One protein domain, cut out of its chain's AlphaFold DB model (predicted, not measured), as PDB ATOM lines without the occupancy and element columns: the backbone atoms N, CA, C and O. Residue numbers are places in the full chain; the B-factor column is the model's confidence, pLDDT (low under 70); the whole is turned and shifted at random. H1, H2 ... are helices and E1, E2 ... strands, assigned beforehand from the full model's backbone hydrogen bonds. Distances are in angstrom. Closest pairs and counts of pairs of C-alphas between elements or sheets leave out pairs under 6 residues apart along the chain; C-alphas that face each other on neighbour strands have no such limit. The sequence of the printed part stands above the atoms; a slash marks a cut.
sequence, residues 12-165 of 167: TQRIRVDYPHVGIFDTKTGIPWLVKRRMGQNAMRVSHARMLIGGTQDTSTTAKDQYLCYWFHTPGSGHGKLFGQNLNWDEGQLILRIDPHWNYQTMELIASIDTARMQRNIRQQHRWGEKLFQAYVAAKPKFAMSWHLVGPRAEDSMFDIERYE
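What this domain is: This is residues 12 to 165 of the 167 residues of an uncharacterized protein of Phycisphaerae bacterium (UniProt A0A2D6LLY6). A strongly twisted sheet of six strands curls round one long helix, H3, which covers one face; the short helix H1 is on the opposite face, and the small H2 only grazes the sheet. The printed part has 154 residues with three named helices and six named strands, in chain order E1 E2 H1 H2 E3 E4 H3 E5 E6. The mixed sheet runs E2, E1, E3, E4, E5, E6. The class is mixed, helices and strands, with under half of the residues in named elements; the whole is compact, with a radius of gyration of the C-alphas of 15.2 A and spans of 44 by 35 by 28 A.

Where its parts are: The strands are E2, residues 32 to 35; E1, 21 to 26; E3, 67 to 73, 19.4 A long; E4, 92 to 97; E5, 145 to 150; and E6, 158 to 164. H3, residues 115 to 138, is 34.5 A long and begins at C-alpha 115 (1.047, 34.847, 38.003). H1 is residues 48 to 51, H2 62 to 66. E6 ends at C-alpha 164 (29.099, 48.327, 31.277).

How they stand to each other: E4 and E5 are parallel at 18 degrees, with N 94 and O 146 2.9 A apart. E3 and E4 form an antiparallel hairpin, with N 71 and O 95 2.8 A apart. E4, H3 and E5 make a strand-helix-strand unit, two parallel neighbour strands joined through a helix, with a right-handed crossover. The closest C-alphas of H3 and E5, Phe 133 and Trp 147, are 6.9 A apart. H1 has a height over the sheet of 8.1 A. Every O i to N i+4 pair is within hydrogen-bond range in H3; H2 has 0 of 1, but 1 of 2 O i to N i+3 pairs; H1 is too short for an i+4 pair.

The domain as a whole: The farthest C-alphas, Met 39 and Ile 113, are 48.2 A apart. The printed part has no cut. The links E2 to H1, E3 to E4 and E4 to H3 are long. Only residue 60 has pLDDT under 70.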
ATOM      1  N   THR A  12      35.142  25.541  31.749       96.19
ATOM      2  CA  THR A  12      35.861  26.236  32.821       96.19
ATOM      3  C   THR A  12      34.910  27.152  33.582       96.19
ATOM      4  O   THR A  12      33.951  27.649  33.002       96.19
ATOM      5  N   GLN A  13      35.187  27.373  34.865       96.50
ATOM      6  CA  GLN A  13      34.488  28.364  35.690       96.50
ATOM      7  C   GLN A  13      35.112  29.762  35.581       96.50
ATOM      8  O   GLN A  13      34.533  30.750  36.019       96.50
ATOM      9  N   ARG A  14      36.323  29.862  35.017       96.50
ATOM     10  CA  ARG A  14      37.000  31.146  34.851       96.50
ATOM     11  C   ARG A  14      36.323  31.908  33.722       96.50
ATOM     12  O   ARG A  14      36.473  31.509  32.571       96.50
ATOM     13  N   ILE A  15      35.651  33.007  34.057       97.62
ATOM     14  CA  ILE A  15      35.071  33.921  33.072       97.62
ATOM     15  C   ILE A  15      36.158  34.453  32.131       97.62
ATOM     16  O   ILE A  15      37.291  34.731  32.537       97.62
ATOM     17  N   ARG A  16      35.815  34.531  30.846       97.44
ATOM     18  CA  ARG A  16      36.692  34.949  29.752       97.44
ATOM     19  C   ARG A  16      35.925  35.904  28.853       97.44
ATOM     20  O   ARG A  16      34.773  35.645  28.543       97.44
ATOM     21  N   VAL A  17      36.581  36.977  28.434       97.56
ATOM     22  CA  VAL A  17      36.009  38.028  27.570       97.56
ATOM     23  C   VAL A  17      36.758  38.151  26.240       97.56
ATOM     24  O   VAL A  17      36.458  39.010  25.425       97.56
ATOM     25  N   ASP A  18      37.748  37.287  26.007       96.50
ATOM     26  CA  ASP A  18      38.642  37.311  24.846       96.50
ATOM     27  C   ASP A  18      38.147  36.472  23.655       96.50
ATOM     28  O   ASP A  18      38.795  36.438  22.609       96.50
ATOM     29  N   TYR A  19      37.027  35.761  23.798       97.00
ATOM     30  CA  TYR A  19      36.402  35.007  22.712       97.00
ATOM     31  C   TYR A  19      34.909  34.777  22.971       97.00
ATOM     32  O   TYR A  19      34.500  34.668  24.132       97.00
ATOM     33  N   PRO A  20      34.099  34.638  21.910       97.56
ATOM     34  CA  PRO A  20      32.683  34.355  22.057       97.56
ATOM     35  C   PRO A  20      32.466  32.874  22.410       97.56
ATOM     36  O   PRO A  20      33.170  31.994  21.900       97.56
ATOM     37  N   HIS A  21      31.518  32.582  23.297       98.12
ATOM     38  CA  HIS A  21      31.251  31.223  23.777       98.12
ATOM     39  C   HIS A  21      29.833  31.034  24.326       98.12
ATOM     40  O   HIS A  21      29.161  31.978  24.733       98.12
ATOM     41  N   VAL A  22      29.407  29.773  24.405       97.62
ATOM     42  CA  VAL A  22      28.236  29.379  25.195       97.62
ATOM     43  C   VAL A  22      28.626  29.067  26.639       97.62
ATOM     44  O   VAL A  22      29.764  28.658  26.920       97.62
ATOM     45  N   GLY A  23      27.666  29.196  27.549       97.56
ATOM     46  CA  GLY A  23      27.831  28.769  28.927       97.56
ATOM     47  C   GLY A  23      26.542  28.339  29.615       97.56
ATOM     48  O   GLY A  23      25.436  28.544  29.116       97.56
ATOM     49  N   ILE A  24      26.708  27.701  30.769       97.00
ATOM     50  CA  ILE A  24      25.639  27.293  31.677       97.00
ATOM     51  C   ILE A  24      25.916  27.855  33.068       97.00
ATOM     52  O   ILE A  24      27.036  27.795  33.566       97.00
ATOM     53  N   PHE A  25      24.889  28.400  33.700       97.06
ATOM     54  CA  PHE A  25      24.929  28.879  35.071       97.06
ATOM     55  C   PHE A  25      24.211  27.871  35.967       97.06
ATOM     56  O   PHE A  25      23.040  27.549  35.748       97.06
ATOM     57  N   ASP A  26      24.922  27.341  36.958       94.81
ATOM     58  CA  ASP A  26      24.348  26.436  37.948       94.81
ATOM     59  C   ASP A  26      23.490  27.233  38.935       94.81
ATOM     60  O   ASP A  26      23.996  27.979  39.769       94.81
ATOM     61  N   THR A  27      22.172  27.072  38.844       92.62
ATOM     62  CA  THR A  27      21.205  27.839  39.646       92.62
ATOM     63  C   THR A  27      21.170  27.432  41.122       92.62
ATOM     64  O   THR A  27      20.634  28.177  41.952       92.62
ATOM     65  N   LYS A  28      21.761  26.280  41.467       91.06
ATOM     66  CA  LYS A  28      21.881  25.791  42.845       91.06
ATOM     67  C   LYS A  28      23.160  26.290  43.500       91.06
ATOM     68  O   LYS A  28      23.112  26.759  44.633       91.06
ATOM     69  N   THR A  29      24.289  26.201  42.799       92.56
ATOM     70  CA  THR A  29      25.598  26.596  43.352       92.56
ATOM     71  C   THR A  29      25.970  28.048  43.058       92.56
ATOM     72  O   THR A  29      26.855  28.602  43.702       92.56
ATOM     73  N   GLY A  30      25.291  28.689  42.106       93.00
ATOM     74  CA  GLY A  30      25.599  30.041  41.650       93.00
ATOM     75  C   GLY A  30      26.879  30.134  40.816       93.00
ATOM     76  O   GLY A  30      27.434  31.223  40.682       93.00
ATOM     77  N   ILE A  31      27.374  29.007  40.297       94.75
ATOM     78  CA  ILE A  31      28.654  28.932  39.589       94.75
ATOM     79  C   ILE A  31      28.427  28.998  38.071       94.75
ATOM     80  O   ILE A  31      27.725  28.142  37.518       94.75
ATOM     81  N   PRO A  32      29.051  29.958  37.364       97.00
ATOM     82  CA  PRO A  32      29.062  29.971  35.911       97.00
ATOM     83  C   PRO A  32      30.068  28.965  35.352       97.00
ATOM     84  O   PRO A  32      31.168  28.785  35.875       97.00
ATOM     85  N   TRP A  33      29.707  28.354  34.232       97.44
ATOM     86  CA  TRP A  33      30.582  27.517  33.429       97.44
ATOM     87  C   TRP A  33      30.501  27.948  31.975       97.44
ATOM     88  O   TRP A  33      29.412  28.110  31.436       97.44
ATOM     89  N   LEU A  34      31.645  28.031  31.306       97.19
ATOM     90  CA  LEU A  34      31.722  28.322  29.877       97.19
ATOM     91  C   LEU A  34      32.567  27.301  29.128       97.19
ATOM     92  O   LEU A  34      33.465  26.666  29.691       97.19
ATOM     93  N   VAL A  35      32.280  27.147  27.837       97.06
ATOM     94  CA  VAL A  35      33.041  26.271  26.943       97.06
ATOM     95  C   VAL A  35      34.445  26.827  26.734       97.06
ATOM     96  O   VAL A  35      34.615  27.954  26.283       97.06
ATOM     97  N   LYS A  36      35.467  26.008  27.000       95.56
ATOM     98  CA  LYS A  36      36.863  26.349  26.701       95.56
ATOM     99  C   LYS A  36      37.054  26.496  25.192       95.56
ATOM    100  O   LYS A  36      36.684  25.598  24.434       95.56
ATOM    101  N   ARG A  37      37.732  27.562  24.757       93.25
ATOM    102  CA  ARG A  37      38.221  27.682  23.376       93.25
ATOM    103  C   ARG A  37      39.157  26.516  23.040       93.25
ATOM    104  O   ARG A  37      40.079  26.216  23.799       93.25
ATOM    105  N   ARG A  38      38.932  25.867  21.896       89.75
ATOM    106  CA  ARG A  38      39.776  24.787  21.365       89.75
ATOM    107  C   ARG A  38      40.053  25.014  19.885       89.75
ATOM    108  O   ARG A  38      39.210  25.553  19.173       89.75
ATOM    109  N   MET A  39      41.233  24.605  19.431       86.00
ATOM    110  CA  MET A  39      41.615  24.707  18.023       86.00
ATOM    111  C   MET A  39      40.625  23.926  17.145       86.00
ATOM    112  O   MET A  39      40.232  22.816  17.495       86.00
ATOM    113  N   GLY A  40      40.185  24.534  16.040       84.88
ATOM    114  CA  GLY A  40      39.211  23.937  15.120       84.88
ATOM    115  C   GLY A  40      37.765  23.879  15.634       84.88
ATOM    116  O   GLY A  40      36.892  23.405  14.916       84.88
ATOM    117  N   GLN A  41      37.479  24.369  16.847       87.44
ATOM    118  CA  GLN A  41      36.133  24.367  17.419       87.44
ATOM    119  C   GLN A  41      35.624  25.789  17.648       87.44
ATOM    120  O   GLN A  41      36.216  26.574  18.389       87.44
ATOM    121  N   ASN A  42      34.461  26.100  17.074       90.38
ATOM    122  CA  ASN A  42      33.743  27.323  17.399       90.38
ATOM    123  C   ASN A  42      32.970  27.134  18.718       90.38
ATOM    124  O   ASN A  42      31.974  26.412  18.756       90.38
ATOM    125  N   ALA A  43      33.425  27.794  19.787       93.69
ATOM    126  CA  ALA A  43      32.819  27.706  21.117       93.69
ATOM    127  C   ALA A  43      31.367  28.221  21.167       93.69
ATOM    128  O   ALA A  43      30.614  27.792  22.037       93.69
ATOM    129  N   MET A  44      30.948  29.066  20.217       93.00
ATOM    130  CA  MET A  44      29.560  29.539  20.094       93.00
ATOM    131  C   MET A  44      28.604  28.518  19.492       93.00
ATOM    132  O   MET A  44      27.399  28.611  19.693       93.00
ATOM    133  N   ARG A  45      29.123  27.544  18.736       90.31
ATOM    134  CA  ARG A  45      28.302  26.506  18.090       90.31
ATOM    135  C   ARG A  45      28.171  25.245  18.940       90.31
ATOM    136  O   ARG A  45      27.569  24.267  18.506       90.31
ATOM    137  N   VAL A  46      28.760  25.232  20.132       91.69
ATOM    138  CA  VAL A  46      28.667  24.089  21.038       91.69
ATOM    139  C   VAL A  46      27.275  24.043  21.650       91.69
ATOM    140  O   VAL A  46      26.787  25.037  22.174       91.69
ATOM    141  N   SER A  47      26.638  22.875  21.600       90.06
ATOM    142  CA  SER A  47      25.395  22.646  22.336       90.06
ATOM    143  C   SER A  47      25.649  22.722  23.843       90.06
ATOM    144  O   SER A  47      26.570  22.071  24.343       90.06
ATOM    145  N   HIS A  48      24.803  23.436  24.595       92.69
ATOM    146  CA  HIS A  48      24.843  23.428  26.066       92.69
ATOM    147  C   HIS A  48      24.766  22.012  26.642       92.69
ATOM    148  O   HIS A  48      25.358  21.744  27.682       92.69
ATOM    149  N   ALA A  49      24.100  21.074  25.958       89.31
ATOM    150  CA  ALA A  49      24.049  19.682  26.397       89.31
ATOM    151  C   ALA A  49      25.445  19.040  26.436       89.31
ATOM    152  O   ALA A  49      25.773  18.338  27.389       89.31
ATOM    153  N   ARG A  50      26.311  19.352  25.462       89.50
ATOM    154  CA  ARG A  50      27.692  18.849  25.380       89.50
ATOM    155  C   ARG A  50      28.592  19.363  26.511       89.50
ATOM    156  O   ARG A  50      29.667  18.811  26.743       89.50
ATOM    157  N   MET A  51      28.168  20.407  27.226       92.56
ATOM    158  CA  MET A  51      28.865  20.876  28.424       92.56
ATOM    159  C   MET A  51      28.711  19.909  29.601       92.56
ATOM    160  O   MET A  51      29.522  19.949  30.523       92.56
ATOM    161  N   LEU A  52      27.710  19.027  29.572       91.62
ATOM    162  CA  LEU A  52      27.421  18.055  30.622       91.62
ATOM    163  C   LEU A  52      28.045  16.696  30.304       91.62
ATOM    164  O   LEU A  52      28.209  16.311  29.144       91.62
ATOM    165  N   ILE A  53      28.389  15.932  31.342       87.06
ATOM    166  CA  ILE A  53      28.870  14.559  31.156       87.06
ATOM    167  C   ILE A  53      27.777  13.714  30.478       87.06
ATOM    168  O   ILE A  53      26.637  13.642  30.939       87.06
ATOM    169  N   GLY A  54      28.136  13.071  29.363       82.38
ATOM    170  CA  GLY A  54      27.237  12.225  28.574       82.38
ATOM    171  C   GLY A  54      26.271  12.977  27.651       82.38
ATOM    172  O   GLY A  54      25.427  12.331  27.040       82.38
ATOM    173  N   GLY A  55      26.361  14.307  27.546       82.06
ATOM    174  CA  GLY A  55      25.645  15.064  26.519       82.06
ATOM    175  C   GLY A  55      26.421  15.121  25.202       82.06
ATOM    176  O   GLY A  55      27.655  15.093  25.186       82.06
ATOM    177  N   THR A  56      25.698  15.212  24.088       80.56
ATOM    178  CA  THR A  56      26.279  15.311  22.739       80.56
ATOM    179  C   THR A  56      25.843  16.615  22.068       80.56
ATOM    180  O   THR A  56      25.222  17.476  22.694       80.56
ATOM    181  N   GLN A  57      26.221  16.806  20.802       78.19
ATOM    182  CA  GLN A  57      25.752  17.952  20.025       78.19
ATOM    183  C   GLN A  57      24.238  17.869  19.761       78.19
ATOM    184  O   GLN A  57      23.560  18.891  19.840       78.19
ATOM    185  N   ASP A  58      23.728  16.653  19.550       75.88
ATOM    186  CA  ASP A  58      22.374  16.395  19.042       75.88
ATOM    187  C   ASP A  58      21.441  15.777  20.096       75.88
ATOM    188  O   ASP A  58      20.240  15.647  19.884       75.88
ATOM    189  N   THR A  59      21.973  15.402  21.261       71.19
ATOM    190  CA  THR A  59      21.215  14.764  22.341       71.19
ATOM    191  C   THR A  59      21.246  15.634  23.591       71.19
ATOM    192  O   THR A  59      22.293  15.812  24.222       71.19
ATOM    193  N   SER A  60      20.078  16.169  23.961       68.31
ATOM    194  CA  SER A  60      19.888  16.846  25.246       68.31
ATOM    195  C   SER A  60      19.890  15.835  26.393       68.31
ATOM    196  O   SER A  60      19.546  14.668  26.219       68.31
ATOM    197  N   THR A  61      20.253  16.286  27.589       73.19
ATOM    198  CA  THR A  61      20.108  15.490  28.813       73.19
ATOM    199  C   THR A  61      19.152  16.222  29.740       73.19
ATOM    200  O   THR A  61      19.210  17.445  29.815       73.19
ATOM    201  N   THR A  62      18.310  15.498  30.472       76.38
ATOM    202  CA  THR A  62      17.395  16.087  31.469       76.38
ATOM    203  C   THR A  62      18.138  16.860  32.563       76.38
ATOM    204  O   THR A  62      17.625  17.810  33.138       76.38
ATOM    205  N   ALA A  63      19.410  16.526  32.804       80.69
ATOM    206  CA  ALA A  63      20.280  17.284  33.699       80.69
ATOM    207  C   ALA A  63      20.540  18.728  33.232       80.69
ATOM    208  O   ALA A  63      21.012  19.530  34.033       80.69
ATOM    209  N   LYS A  64      20.262  19.069  31.967       86.12
ATOM    210  CA  LYS A  64      20.359  20.438  31.447       86.12
ATOM    211  C   LYS A  64      19.338  21.365  32.099       86.12
ATOM    212  O   LYS A  64      19.640  22.539  32.281       86.12
ATOM    213  N   ASP A  65      18.188  20.842  32.504       88.00
ATOM    214  CA  ASP A  65      17.051  21.662  32.921       88.00
ATOM    215  C   ASP A  65      17.264  22.343  34.288       88.00
ATOM    216  O   ASP A  65      16.527  23.251  34.649       88.00
ATOM    217  N   GLN A  66      18.314  21.983  35.035       89.88
ATOM    218  CA  GLN A  66      18.721  22.708  36.252       89.88
ATOM    219  C   GLN A  66      19.611  23.934  35.967       89.88
ATOM    220  O   GLN A  66      19.876  24.739  36.865       89.88
ATOM    221  N   TYR A  67      20.120  24.056  34.738       94.31
ATOM    222  CA  TYR A  67      21.081  25.082  34.359       94.31
ATOM    223  C   TYR A  67      20.438  26.177  33.519       94.31
ATOM    224  O   TYR A  67      19.775  25.914  32.513       94.31
ATOM    225  N   LEU A  68      20.743  27.422  33.870       96.00
ATOM    226  CA  LEU A  68      20.392  28.562  33.042       96.00
ATOM    227  C   LEU A  68      21.418  28.692  31.908       96.00
ATOM    228  O   LEU A  68      22.619  28.810  32.147       96.00
ATOM    229  N   CYS A  69      20.957  28.613  30.661       96.69
ATOM    230  CA  CYS A  69      21.822  28.670  29.482       96.69
ATOM    231  C   CYS A  69      22.092  30.122  29.088       96.69
ATOM    232  O   CYS A  69      21.181  30.947  29.101       96.69
ATOM    233  N   TYR A  70      23.319  30.420  28.677       98.31
ATOM    234  CA  TYR A  70      23.689  31.743  28.195       98.31
ATOM    235  C   TYR A  70      24.687  31.680  27.034       98.31
ATOM    236  O   TYR A  70      25.302  30.640  26.760       98.31
ATOM    237  N   TRP A  71      24.835  32.814  26.358       98.19
ATOM    238  CA  TRP A  71      25.775  33.072  25.277       98.19
ATOM    239  C   TRP A  71      26.498  34.379  25.555       98.19
ATOM    240  O   TRP A  71      25.889  35.348  26.000       98.19
ATOM    241  N   PHE A  72      27.789  34.412  25.259       98.38
ATOM    242  CA  PHE A  72      28.579  35.626  25.283       98.38
ATOM    243  C   PHE A  72      29.179  35.865  23.903       98.38
ATOM    244  O   PHE A  72      29.935  35.034  23.393       98.38
ATOM    245  N   HIS A  73      28.859  37.009  23.317       98.06
ATOM    246  CA  HIS A  73      29.473  37.511  22.101       98.06
ATOM    247  C   HIS A  73      30.503  38.579  22.461       98.06
ATOM    248  O   HIS A  73      30.213  39.503  23.213       98.06
ATOM    249  N   THR A  74      31.700  38.474  21.896       97.69
ATOM    250  CA  THR A  74      32.646  39.596  21.849       97.69
ATOM    251  C   THR A  74      32.224  40.597  20.766       97.69
ATOM    252  O   THR A  74      31.480  40.197  19.858       97.69
ATOM    253  N   PRO A  75      32.751  41.835  20.784       98.12
ATOM    254  CA  PRO A  75      32.580  42.787  19.688       98.12
ATOM    255  C   PRO A  75      32.781  42.154  18.305       98.12
ATOM    256  O   PRO A  75      33.708  41.363  18.100       98.12
ATOM    257  N   GLY A  76      31.873  42.456  17.380       96.38
ATOM    258  CA  GLY A  76      31.861  41.995  15.991       96.38
ATOM    259  C   GLY A  76      31.564  40.505  15.785       96.38
ATOM    260  O   GLY A  76      31.600  40.028  14.653       96.38
ATOM    261  N   SER A  77      31.299  39.730  16.845       95.81
ATOM    262  CA  SER A  77      31.103  38.273  16.719       95.81
ATOM    263  C   SER A  77      29.651  37.836  16.511       95.81
ATOM    264  O   SER A  77      29.402  36.681  16.154       95.81
ATOM    265  N   GLY A  78      28.685  38.717  16.769       92.12
ATOM    266  CA  GLY A  78      27.269  38.481  16.490       92.12
ATOM    267  C   GLY A  78      26.782  39.270  15.279       92.12
ATOM    268  O   GLY A  78      27.513  40.077  14.714       92.12
ATOM    269  N   HIS A  79      25.562  38.977  14.841       91.56
ATOM    270  CA  HIS A  79      24.923  39.642  13.710       91.56
ATOM    271  C   HIS A  79      23.405  39.447  13.759       91.56
ATOM    272  O   HIS A  79      22.899  38.532  14.411       91.56
ATOM    273  N   GLY A  80      22.685  40.275  13.003       91.81
ATOM    274  CA  GLY A  80      21.243  40.147  12.821       91.81
ATOM    275  C   GLY A  80      20.422  40.651  14.006       91.81
ATOM    276  O   GLY A  80      20.907  41.401  14.854       91.81
ATOM    277  N   LYS A  81      19.148  40.252  14.020       90.88
ATOM    278  CA  LYS A  81      18.163  40.647  15.029       90.88
ATOM    279  C   LYS A  81      17.894  39.511  16.005       90.88
ATOM    280  O   LYS A  81      17.714  38.371  15.579       90.88
ATOM    281  N   LEU A  82      17.768  39.838  17.287       89.69
ATOM    282  CA  LEU A  82      17.322  38.909  18.323       89.69
ATOM    283  C   LEU A  82      15.881  39.257  18.703       89.69
ATOM    284  O   LEU A  82      15.622  40.342  19.204       89.69
ATOM    285  N   PHE A  83      14.927  38.382  18.367       89.38
ATOM    286  CA  PHE A  83      13.483  38.668  18.463       89.38
ATOM    287  C   PHE A  83      13.067  40.027  17.870       89.38
ATOM    288  O   PHE A  83      12.257  40.759  18.428       89.38
ATOM    289  N   GLY A  84      13.637  40.377  16.715       88.31
ATOM    290  CA  GLY A  84      13.340  41.639  16.034       88.31
ATOM    291  C   GLY A  84      14.100  42.856  16.572       88.31
ATOM    292  O   GLY A  84      14.119  43.875  15.880       88.31
ATOM    293  N   GLN A  85      14.780  42.741  17.717       90.75
ATOM    294  CA  GLN A  85      15.621  43.798  18.279       90.75
ATOM    295  C   GLN A  85      17.009  43.813  17.640       90.75
ATOM    296  O   GLN A  85      17.616  42.762  17.407       90.75
ATOM    297  N   ASN A  86      17.506  45.015  17.346       91.75
ATOM    298  CA  ASN A  86      18.862  45.231  16.852       91.75
ATOM    299  C   ASN A  86      19.791  45.429  18.048       91.75
ATOM    300  O   ASN A  86      19.738  46.473  18.689       91.75
ATOM    301  N   LEU A  87      20.646  44.448  18.324       94.69
ATOM    302  CA  LEU A  87      21.688  44.610  19.335       94.69
ATOM    303  C   LEU A  87      22.877  45.372  18.748       94.69
ATOM    304  O   LEU A  87      23.177  45.242  17.556       94.69
ATOM    305  N   ASN A  88      23.585  46.123  19.590       95.75
ATOM    306  CA  ASN A  88      24.831  46.774  19.200       95.75
ATOM    307  C   ASN A  88      25.972  45.745  19.120       95.75
ATOM    308  O   ASN A  88      26.717  45.534  20.074       95.75
ATOM    309  N   TRP A  89      26.110  45.065  17.984       96.06
ATOM    310  CA  TRP A  89      27.122  44.016  17.817       96.06
ATOM    311  C   TRP A  89      28.571  44.520  17.838       96.06
ATOM    312  O   TRP A  89      29.476  43.690  17.907       96.06
ATOM    313  N   ASP A  90      28.806  45.834  17.839       96.75
ATOM    314  CA  ASP A  90      30.137  46.428  18.015       96.75
ATOM    315  C   ASP A  90      30.622  46.386  19.476       96.75
ATOM    316  O   ASP A  90      31.774  46.700  19.769       96.75
ATOM    317  N   GLU A  91      29.767  45.954  20.403       97.19
ATOM    318  CA  GLU A  91      30.080  45.787  21.820       97.19
ATOM    319  C   GLU A  91      29.917  44.311  22.255       97.19
ATOM    320  O   GLU A  91      29.475  43.447  21.490       97.19
ATOM    321  N   GLY A  92      30.320  43.983  23.482       97.94
ATOM    322  CA  GLY A  92      30.093  42.654  24.048       97.94
ATOM    323  C   GLY A  92      28.614  42.418  24.365       97.94
ATOM    324  O   GLY A  92      27.975  43.271  24.970       97.94
ATOM    325  N   GLN A  93      28.076  41.249  24.020       98.38
ATOM    326  CA  GLN A  93      26.673  40.908  24.292       98.38
ATOM    327  C   GLN A  93      26.580  39.654  25.157       98.38
ATOM    328  O   GLN A  93      26.933  38.558  24.711       98.38
ATOM    329  N   LEU A  94      26.091  39.803  26.390       98.50
ATOM    330  CA  LEU A  94      25.762  38.686  27.271       98.50
ATOM    331  C   LEU A  94      24.260  38.393  27.189       98.50
ATOM    332  O   LEU A  94      23.429  39.170  27.641       98.50
ATOM    333  N   ILE A  95      23.905  37.248  26.623       98.31
ATOM    334  CA  ILE A  95      22.520  36.864  26.364       98.31
ATOM    335  C   ILE A  95      22.185  35.659  27.228       98.31
ATOM    336  O   ILE A  95      22.811  34.606  27.104       98.31
ATOM    337  N   LEU A  96      21.179  35.784  28.084       97.94
ATOM    338  CA  LEU A  96      20.743  34.716  28.970       97.94
ATOM    339  C   LEU A  96      19.368  34.222  28.555       97.94
ATOM    340  O   LEU A  96      18.442  35.014  28.398       97.94
ATOM    341  N   ARG A  97      19.210  32.905  28.424       96.69
ATOM    342  CA  ARG A  97      17.891  32.310  28.228       96.69
ATOM    343  C   ARG A  97      17.160  32.257  29.558       96.69
ATOM    344  O   ARG A  97      17.655  31.634  30.494       96.69
ATOM    345  N   ILE A  98      15.964  32.823  29.587       96.62
ATOM    346  CA  ILE A  98      15.035  32.689  30.702       96.62
ATOM    347  C   ILE A  98      13.785  31.935  30.268       96.62
ATOM    348  O   ILE A  98      13.492  31.800  29.081       96.62
ATOM    349  N   ASP A  99      13.058  31.420  31.246       96.19
ATOM    350  CA  ASP A  99      11.754  30.806  31.034       96.19
ATOM    351  C   ASP A  99      10.849  31.138  32.228       96.19
ATOM    352  O   ASP A  99      11.047  30.590  33.320       96.19
ATOM    353  N   PRO A 100       9.865  32.041  32.062       95.88
ATOM    354  CA  PRO A 100       8.936  32.414  33.126       95.88
ATOM    355  C   PRO A 100       8.221  31.223  33.771       95.88
ATOM    356  O   PRO A 100       7.919  31.263  34.969       95.88
ATOM    357  N   HIS A 101       7.989  30.162  32.995       96.56
ATOM    358  CA  HIS A 101       7.240  28.977  33.387       96.56
ATOM    359  C   HIS A 101       8.117  27.853  33.929       96.56
ATOM    360  O   HIS A 101       7.574  26.873  34.421       96.56
ATOM    361  N   TRP A 102       9.442  27.961  33.884       96.25
ATOM    362  CA  TRP A 102      10.326  26.918  34.396       96.25
ATOM    363  C   TRP A 102      11.057  27.375  35.655       96.25
ATOM    364  O   TRP A 102      11.794  28.364  35.651       96.25
ATOM    365  N   ASN A 103      10.875  26.644  36.754       95.62
ATOM    366  CA  ASN A 103      11.675  26.838  37.955       95.62
ATOM    367  C   ASN A 103      12.919  25.943  37.891       95.62
ATOM    368  O   ASN A 103      12.838  24.746  38.146       95.62
ATOM    369  N   TYR A 104      14.084  26.527  37.615       93.44
ATOM    370  CA  TYR A 104      15.350  25.787  37.513       93.44
ATOM    371  C   TYR A 104      15.808  25.125  38.827       93.44
ATOM    372  O   TYR A 104      16.528  24.128  38.794       93.44
ATOM    373  N   GLN A 105      15.402  25.657  39.987       91.38
ATOM    374  CA  GLN A 105      15.807  25.113  41.287       91.38
ATOM    375  C   GLN A 105      15.007  23.861  41.650       91.38
ATOM    376  O   GLN A 105      15.596  22.882  42.116       91.38
ATOM    377  N   THR A 106      13.688  23.889  41.424       92.62
ATOM    378  CA  THR A 106      12.796  22.745  41.686       92.62
ATOM    379  C   THR A 106      12.662  21.805  40.489       92.62
ATOM    380  O   THR A 106      12.298  20.651  40.678       92.62
ATOM    381  N   MET A 107      13.046  22.254  39.287       92.62
ATOM    382  CA  MET A 107      12.852  21.566  38.003       92.62
ATOM    383  C   MET A 107      11.376  21.261  37.729       92.62
ATOM    384  O   MET A 107      11.007  20.149  37.351       92.62
ATOM    385  N   GLU A 108      10.526  22.261  37.952       93.88
ATOM    386  CA  GLU A 108       9.077  22.150  37.798       93.88
ATOM    387  C   GLU A 108       8.525  23.253  36.901       93.88
ATOM    388  O   GLU A 108       9.012  24.390  36.900       93.88
ATOM    389  N   LEU A 109       7.436  22.921  36.209       96.12
ATOM    390  CA  LEU A 109       6.628  23.892  35.491       96.12
ATOM    391  C   LEU A 109       5.775  24.718  36.465       96.12
ATOM    392  O   LEU A 109       5.162  24.198  37.398       96.12
ATOM    393  N   ILE A 110       5.704  26.016  36.207       96.25
ATOM    394  CA  ILE A 110       4.828  26.975  36.864       96.25
ATOM    395  C   ILE A 110       3.632  27.194  35.942       96.25
ATOM    396  O   ILE A 110       3.771  27.689  34.818       96.25
ATOM    397  N   ALA A 111       2.448  26.827  36.429       95.38
ATOM    398  CA  ALA A 111       1.202  27.036  35.708       95.38
ATOM    399  C   ALA A 111       1.001  28.525  35.382       95.38
ATOM    400  O   ALA A 111       1.247  29.388  36.223       95.38
ATOM    401  N   SER A 112       0.500  28.823  34.182       92.56
ATOM    402  CA  SER A 112       0.278  30.199  33.709       92.56
ATOM    403  C   SER A 112      -0.710  30.999  34.560       92.56
ATOM    404  O   SER A 112      -0.644  32.224  34.591       92.56
ATOM    405  N   ILE A 113      -1.607  30.313  35.274       95.94
ATOM    406  CA  ILE A 113      -2.574  30.942  36.177       95.94
ATOM    407  C   ILE A 113      -1.932  31.442  37.482       95.94
ATOM    408  O   ILE A 113      -2.471  32.337  38.130       95.94
ATOM    409  N   ASP A 114      -0.762  30.915  37.862       96.19
ATOM    410  CA  ASP A 114      -0.030  31.324  39.066       96.19
ATOM    411  C   ASP A 114       0.920  32.491  38.752       96.19
ATOM    412  O   ASP A 114       2.154  32.392  38.791       96.19
ATOM    413  N   THR A 115       0.322  33.635  38.416       95.19
ATOM    414  CA  THR A 115       1.047  34.847  38.003       95.19
ATOM    415  C   THR A 115       2.007  35.338  39.087       95.19
ATOM    416  O   THR A 115       3.117  35.779  38.787       95.19
ATOM    417  N   ALA A 116       1.644  35.204  40.365       96.44
ATOM    418  CA  ALA A 116       2.497  35.601  41.479       96.44
ATOM    419  C   ALA A 116       3.775  34.748  41.556       96.44
ATOM    420  O   ALA A 116       4.867  35.288  41.777       96.44
ATOM    421  N   ARG A 117       3.670  33.424  41.362       96.56
ATOM    422  CA  ARG A 117       4.836  32.530  41.310       96.56
ATOM    423  C   ARG A 117       5.680  32.783  40.069       96.56
ATOM    424  O   ARG A 117       6.899  32.849  40.213       96.56
ATOM    425  N   MET A 118       5.068  33.012  38.906       95.81
ATOM    426  CA  MET A 118       5.798  33.393  37.688       95.81
ATOM    427  C   MET A 118       6.612  34.673  37.893       95.81
ATOM    428  O   MET A 118       7.807  34.700  37.619       95.81
ATOM    429  N   GLN A 119       6.010  35.716  38.467       95.50
ATOM    430  CA  GLN A 119       6.699  36.983  38.732       95.50
ATOM    431  C   GLN A 119       7.872  36.822  39.711       95.50
ATOM    432  O   GLN A 119       8.931  37.429  39.530       95.50
ATOM    433  N   ARG A 120       7.733  35.973  40.739       97.19
ATOM    434  CA  ARG A 120       8.860  35.614  41.620       97.19
ATOM    435  C   ARG A 120       9.962  34.867  40.861       97.19
ATOM    436  O   ARG A 120      11.134  35.154  41.087       97.19
ATOM    437  N   ASN A 121       9.591  33.954  39.965       96.94
ATOM    438  CA  ASN A 121      10.529  33.178  39.155       96.94
ATOM    439  C   ASN A 121      11.328  34.065  38.187       96.94
ATOM    440  O   ASN A 121      12.553  33.974  38.153       96.94
ATOM    441  N   ILE A 122      10.664  34.988  37.482       96.06
ATOM    442  CA  ILE A 122      11.320  35.960  36.591       96.06
ATOM    443  C   ILE A 122      12.332  36.802  37.373       96.06
ATOM    444  O   ILE A 122      13.493  36.896  36.980       96.06
ATOM    445  N   ARG A 123      11.942  37.351  38.535       97.12
ATOM    446  CA  ARG A 123      12.867  38.117  39.393       97.12
ATOM    447  C   ARG A 123      14.071  37.294  39.841       97.12
ATOM    448  O   ARG A 123      15.176  37.823  39.937       97.12
ATOM    449  N   GLN A 124      13.879  36.010  40.128       97.38
ATOM    450  CA  GLN A 124      14.979  35.131  40.511       97.38
ATOM    451  C   GLN A 124      15.943  34.879  39.343       97.38
ATOM    452  O   GLN A 124      17.158  34.930  39.540       97.38
ATOM    453  N   GLN A 125      15.421  34.672  38.133       97.50
ATOM    454  CA  GLN A 125      16.237  34.517  36.927       97.50
ATOM    455  C   GLN A 125      16.987  35.802  36.573       97.50
ATOM    456  O   GLN A 125      18.176  35.743  36.264       97.50
ATOM    457  N   HIS A 126      16.350  36.962  36.740       97.94
ATOM    458  CA  HIS A 126      17.012  38.259  36.618       97.94
ATOM    459  C   HIS A 126      18.196  38.393  37.583       97.94
ATOM    460  O   HIS A 126      19.287  38.765  37.167       97.94
ATOM    461  N   ARG A 127      18.029  38.022  38.862       98.06
ATOM    462  CA  ARG A 127      19.128  38.039  39.848       98.06
ATOM    463  C   ARG A 127      20.286  37.117  39.467       98.06
ATOM    464  O   ARG A 127      21.433  37.412  39.787       98.06
ATOM    465  N   TRP A 128      20.017  35.977  38.830       98.06
ATOM    466  CA  TRP A 128      21.090  35.135  38.292       98.06
ATOM    467  C   TRP A 128      21.794  35.805  37.117       98.06
ATOM    468  O   TRP A 128      23.019  35.734  37.039       98.06
ATOM    469  N   GLY A 129      21.043  36.489  36.253       98.00
ATOM    470  CA  GLY A 129      21.614  37.252  35.152       98.00
ATOM    471  C   GLY A 129      22.503  38.395  35.601       98.00
ATOM    472  O   GLY A 129      23.639  38.484  35.147       98.00
ATOM    473  N   GLU A 130      22.057  39.162  36.588       98.38
ATOM    474  CA  GLU A 130      22.849  40.210  37.226       98.38
ATOM    475  C   GLU A 130      24.144  39.639  37.826       98.38
ATOM    476  O   GLU A 130      25.233  40.126  37.534       98.38
ATOM    477  N   LYS A 131      24.069  38.537  38.585       98.12
ATOM    478  CA  LYS A 131      25.268  37.862  39.118       98.12
ATOM    479  C   LYS A 131      26.237  37.433  38.017       98.12
ATOM    480  O   LYS A 131      27.448  37.585  38.181       98.12
ATOM    481  N   LEU A 132      25.723  36.881  36.918       98.25
ATOM    482  CA  LEU A 132      26.549  36.483  35.784       98.25
ATOM    483  C   LEU A 132      27.198  37.706  35.129       98.25
ATOM    484  O   LEU A 132      28.407  37.700  34.919       98.25
ATOM    485  N   PHE A 133      26.427  38.758  34.862       98.50
ATOM    486  CA  PHE A 133      26.917  40.004  34.282       98.50
ATOM    487  C   PHE A 133      28.035  40.621  35.126       98.50
ATOM    488  O   PHE A 133      29.114  40.898  34.603       98.50
ATOM    489  N   GLN A 134      27.846  40.710  36.445       98.31
ATOM    490  CA  GLN A 134      28.876  41.199  37.364       98.31
ATOM    491  C   GLN A 134      30.153  40.341  37.328       98.31
ATOM    492  O   GLN A 134      31.258  40.873  37.429       98.31
ATOM    493  N   ALA A 135      30.046  39.026  37.104       98.06
ATOM    494  CA  ALA A 135      31.216  38.167  36.915       98.06
ATOM    495  C   ALA A 135      31.976  38.467  35.603       98.06
ATOM    496  O   ALA A 135      33.207  38.383  35.578       98.06
ATOM    497  N   TYR A 136      31.276  38.852  34.529       98.31
ATOM    498  CA  TYR A 136      31.901  39.343  33.292       98.31
ATOM    499  C   TYR A 136      32.534  40.719  33.471       98.31
ATOM    500  O   TYR A 136      33.673  40.909  33.054       98.31
ATOM    501  N   VAL A 137      31.859  41.649  34.146       98.19
ATOM    502  CA  VAL A 137      32.419  42.967  34.484       98.19
ATOM    503  C   VAL A 137      33.691  42.818  35.322       98.19
ATOM    504  O   VAL A 137      34.707  43.451  35.035       98.19
ATOM    505  N   ALA A 138      33.696  41.908  36.300       97.75
ATOM    506  CA  ALA A 138      34.869  41.607  37.120       97.75
ATOM    507  C   ALA A 138      36.054  41.041  36.312       97.75
ATOM    508  O   ALA A 138      37.205  41.169  36.735       97.75
ATOM    509  N   ALA A 139      35.801  40.461  35.131       97.38
ATOM    510  CA  ALA A 139      36.845  40.048  34.194       97.38
ATOM    511  C   ALA A 139      37.474  41.226  33.420       97.38
ATOM    512  O   ALA A 139      38.423  41.004  32.666       97.38
ATOM    513  N   LYS A 140      36.989  42.458  33.643       97.00
ATOM    514  CA  LYS A 140      37.498  43.726  33.097       97.00
ATOM    515  C   LYS A 140      37.603  43.710  31.565       97.00
ATOM    516  O   LYS A 140      38.713  43.791  31.028       97.00
ATOM    517  N   PRO A 141      36.477  43.561  30.841       97.06
ATOM    518  CA  PRO A 141      36.495  43.663  29.389       97.06
ATOM    519  C   PRO A 141      36.997  45.048  28.966       97.06
ATOM    520  O   PRO A 141      36.709  46.051  29.607       97.06
ATOM    521  N   LYS A 142      37.759  45.099  27.870       97.56
ATOM    522  CA  LYS A 142      38.306  46.348  27.305       97.56
ATOM    523  C   LYS A 142      37.336  47.044  26.342       97.56
ATOM    524  O   LYS A 142      37.750  47.849  25.519       97.56
ATOM    525  N   PHE A 143      36.071  46.654  26.380       97.94
ATOM    526  CA  PHE A 143      35.023  47.079  25.466       97.94
ATOM    527  C   PHE A 143      33.722  47.233  26.250       97.94
ATOM    528  O   PHE A 143      33.559  46.596  27.296       97.94
ATOM    529  N   ALA A 144      32.811  48.062  25.738       98.25
ATOM    530  CA  ALA A 144      31.469  48.179  26.290       98.25
ATOM    531  C   ALA A 144      30.744  46.833  26.202       98.25
ATOM    532  O   ALA A 144      30.995  46.044  25.287       98.25
ATOM    533  N   MET A 145      29.880  46.536  27.165       98.00
ATOM    534  CA  MET A 145      29.174  45.260  27.209       98.00
ATOM    535  C   MET A 145      27.775  45.434  27.774       98.00
ATOM    536  O   MET A 145      27.629  45.960  28.874       98.00
ATOM    537  N   SER A 146      26.779  44.912  27.069       98.06
ATOM    538  CA  SER A 146      25.380  44.918  27.497       98.06
ATOM    539  C   SER A 146      24.897  43.499  27.785       98.06
ATOM    540  O   SER A 146      25.457  42.518  27.275       98.06
ATOM    541  N   TRP A 147      23.865  43.370  28.622       98.19
ATOM    542  CA  TRP A 147      23.234  42.078  28.877       98.19
ATOM    543  C   TRP A 147      21.719  42.079  28.711       98.19
ATOM    544  O   TRP A 147      21.041  43.095  28.863       98.19
ATOM    545  N   HIS A 148      21.216  40.890  28.382       98.19
ATOM    546  CA  HIS A 148      19.850  40.656  27.930       98.19
ATOM    547  C   HIS A 148      19.293  39.381  28.548       98.19
ATOM    548  O   HIS A 148      20.008  38.385  28.708       98.19
ATOM    549  N   LEU A 149      17.992  39.381  28.813       97.88
ATOM    550  CA  LEU A 149      17.220  38.190  29.141       97.88
ATOM    551  C   LEU A 149      16.304  37.858  27.965       97.88
ATOM    552  O   LEU A 149      15.553  38.701  27.489       97.88
ATOM    553  N   VAL A 150      16.353  36.619  27.498       97.50
ATOM    554  CA  VAL A 150      15.647  36.166  26.300       97.50
ATOM    555  C   VAL A 150      14.727  35.023  26.685       97.50
ATOM    556  O   VAL A 150      15.187  33.934  27.042       97.50
ATOM    557  N   GLY A 151      13.427  35.298  26.655       95.69
ATOM    558  CA  GLY A 151      12.382  34.339  26.984       95.69
ATOM    559  C   GLY A 151      11.957  33.467  25.798       95.69
ATOM    560  O   GLY A 151      12.514  33.570  24.704       95.69
ATOM    561  N   PRO A 152      10.961  32.584  25.986       92.50
ATOM    562  CA  PRO A 152      10.378  31.798  24.898       92.50
ATOM    563  C   PRO A 152       9.677  32.664  23.848       92.50
ATOM    564  O   PRO A 152       9.604  32.272  22.682       92.50
ATOM    565  N   ARG A 153       9.165  33.829  24.260       90.50
ATOM    566  CA  ARG A 153       8.523  34.810  23.388       90.50
ATOM    567  C   ARG A 153       9.213  36.168  23.478       90.50
ATOM    568  O   ARG A 153       9.973  36.447  24.409       90.50
ATOM    569  N   ALA A 154       8.933  37.025  22.501       89.38
ATOM    570  CA  ALA A 154       9.486  38.374  22.474       89.38
ATOM    571  C   ALA A 154       9.009  39.198  23.682       89.38
ATOM    572  O   ALA A 154       9.815  39.897  24.285       89.38
ATOM    573  N   GLU A 155       7.740  39.055  24.086       90.62
ATOM    574  CA  GLU A 155       7.177  39.736  25.260       90.62
ATOM    575  C   GLU A 155       7.763  39.266  26.601       90.62
ATOM    576  O   GLU A 155       7.688  39.988  27.591       90.62
ATOM    577  N   ASP A 156       8.378  38.080  26.628       91.75
ATOM    578  CA  ASP A 156       9.061  37.536  27.806       91.75
ATOM    579  C   ASP A 156      10.523  38.009  27.902       91.75
ATOM    580  O   ASP A 156      11.240  37.623  28.826       91.75
ATOM    581  N   SER A 157      11.000  38.779  26.921       95.69
ATOM    582  CA  SER A 157      12.402  39.178  26.795       95.69
ATOM    583  C   SER A 157      12.634  40.608  27.286       95.69
ATOM    584  O   SER A 157      11.782  41.484  27.149       95.69
ATOM    585  N   MET A 158      13.817  40.854  27.842       96.44
ATOM    586  CA  MET A 158      14.285  42.153  28.320       96.44
ATOM    587  C   MET A 158      15.648  42.429  27.690       96.44
ATOM    588  O   MET A 158      16.588  41.654  27.876       96.44
ATOM    589  N   PHE A 159      15.751  43.523  26.943       96.38
ATOM    590  CA  PHE A 159      16.958  43.901  26.212       96.38
ATOM    591  C   PHE A 159      17.601  45.138  26.831       96.38
ATOM    592  O   PHE A 159      16.901  45.948  27.435       96.38
ATOM    593  N   ASP A 160      18.921  45.251  26.681       94.06
ATOM    594  CA  ASP A 160      19.733  46.381  27.146       94.06
ATOM    595  C   ASP A 160      19.490  46.714  28.629       94.06
ATOM    596  O   ASP A 160      19.322  47.870  29.012       94.06
ATOM    597  N   ILE A 161      19.446  45.676  29.475       96.31
ATOM    598  CA  ILE A 161      19.078  45.803  30.896       96.31
ATOM    599  C   ILE A 161      20.081  46.684  31.641       96.31
ATOM    600  O   ILE A 161      19.709  47.554  32.424       96.31
ATOM    601  N   GLU A 162      21.364  46.436  31.400       97.62
ATOM    602  CA  GLU A 162      22.469  47.236  31.908       97.62
ATOM    603  C   GLU A 162      23.601  47.197  30.888       97.62
ATOM    604  O   GLU A 162      23.822  46.177  30.221       97.62
ATOM    605  N   ARG A 163      24.347  48.299  30.815       97.56
ATOM    606  CA  ARG A 163      25.534  48.433  29.983       97.56
ATOM    607  C   ARG A 163      26.730  48.821  30.840       97.56
ATOM    608  O   ARG A 163      26.704  49.805  31.575       97.56
ATOM    609  N   TYR A 164      27.791  48.039  30.719       98.00
ATOM    610  CA  TYR A 164      29.099  48.327  31.277       98.00
ATOM    611  C   TYR A 164      29.920  49.139  30.278       98.00
ATOM    612  O   TYR A 164      30.017  48.761  29.110       98.00
ATOM    613  N   GLU A 165      30.565  50.197  30.766       97.69
ATOM    614  CA  GLU A 165      31.563  50.969  30.027       97.69
ATOM    615  C   GLU A 165      32.959  50.730  30.622       97.69
ATOM    616  O   GLU A 165      33.136  50.894  31.840       97.69
TER     617      GLU A 165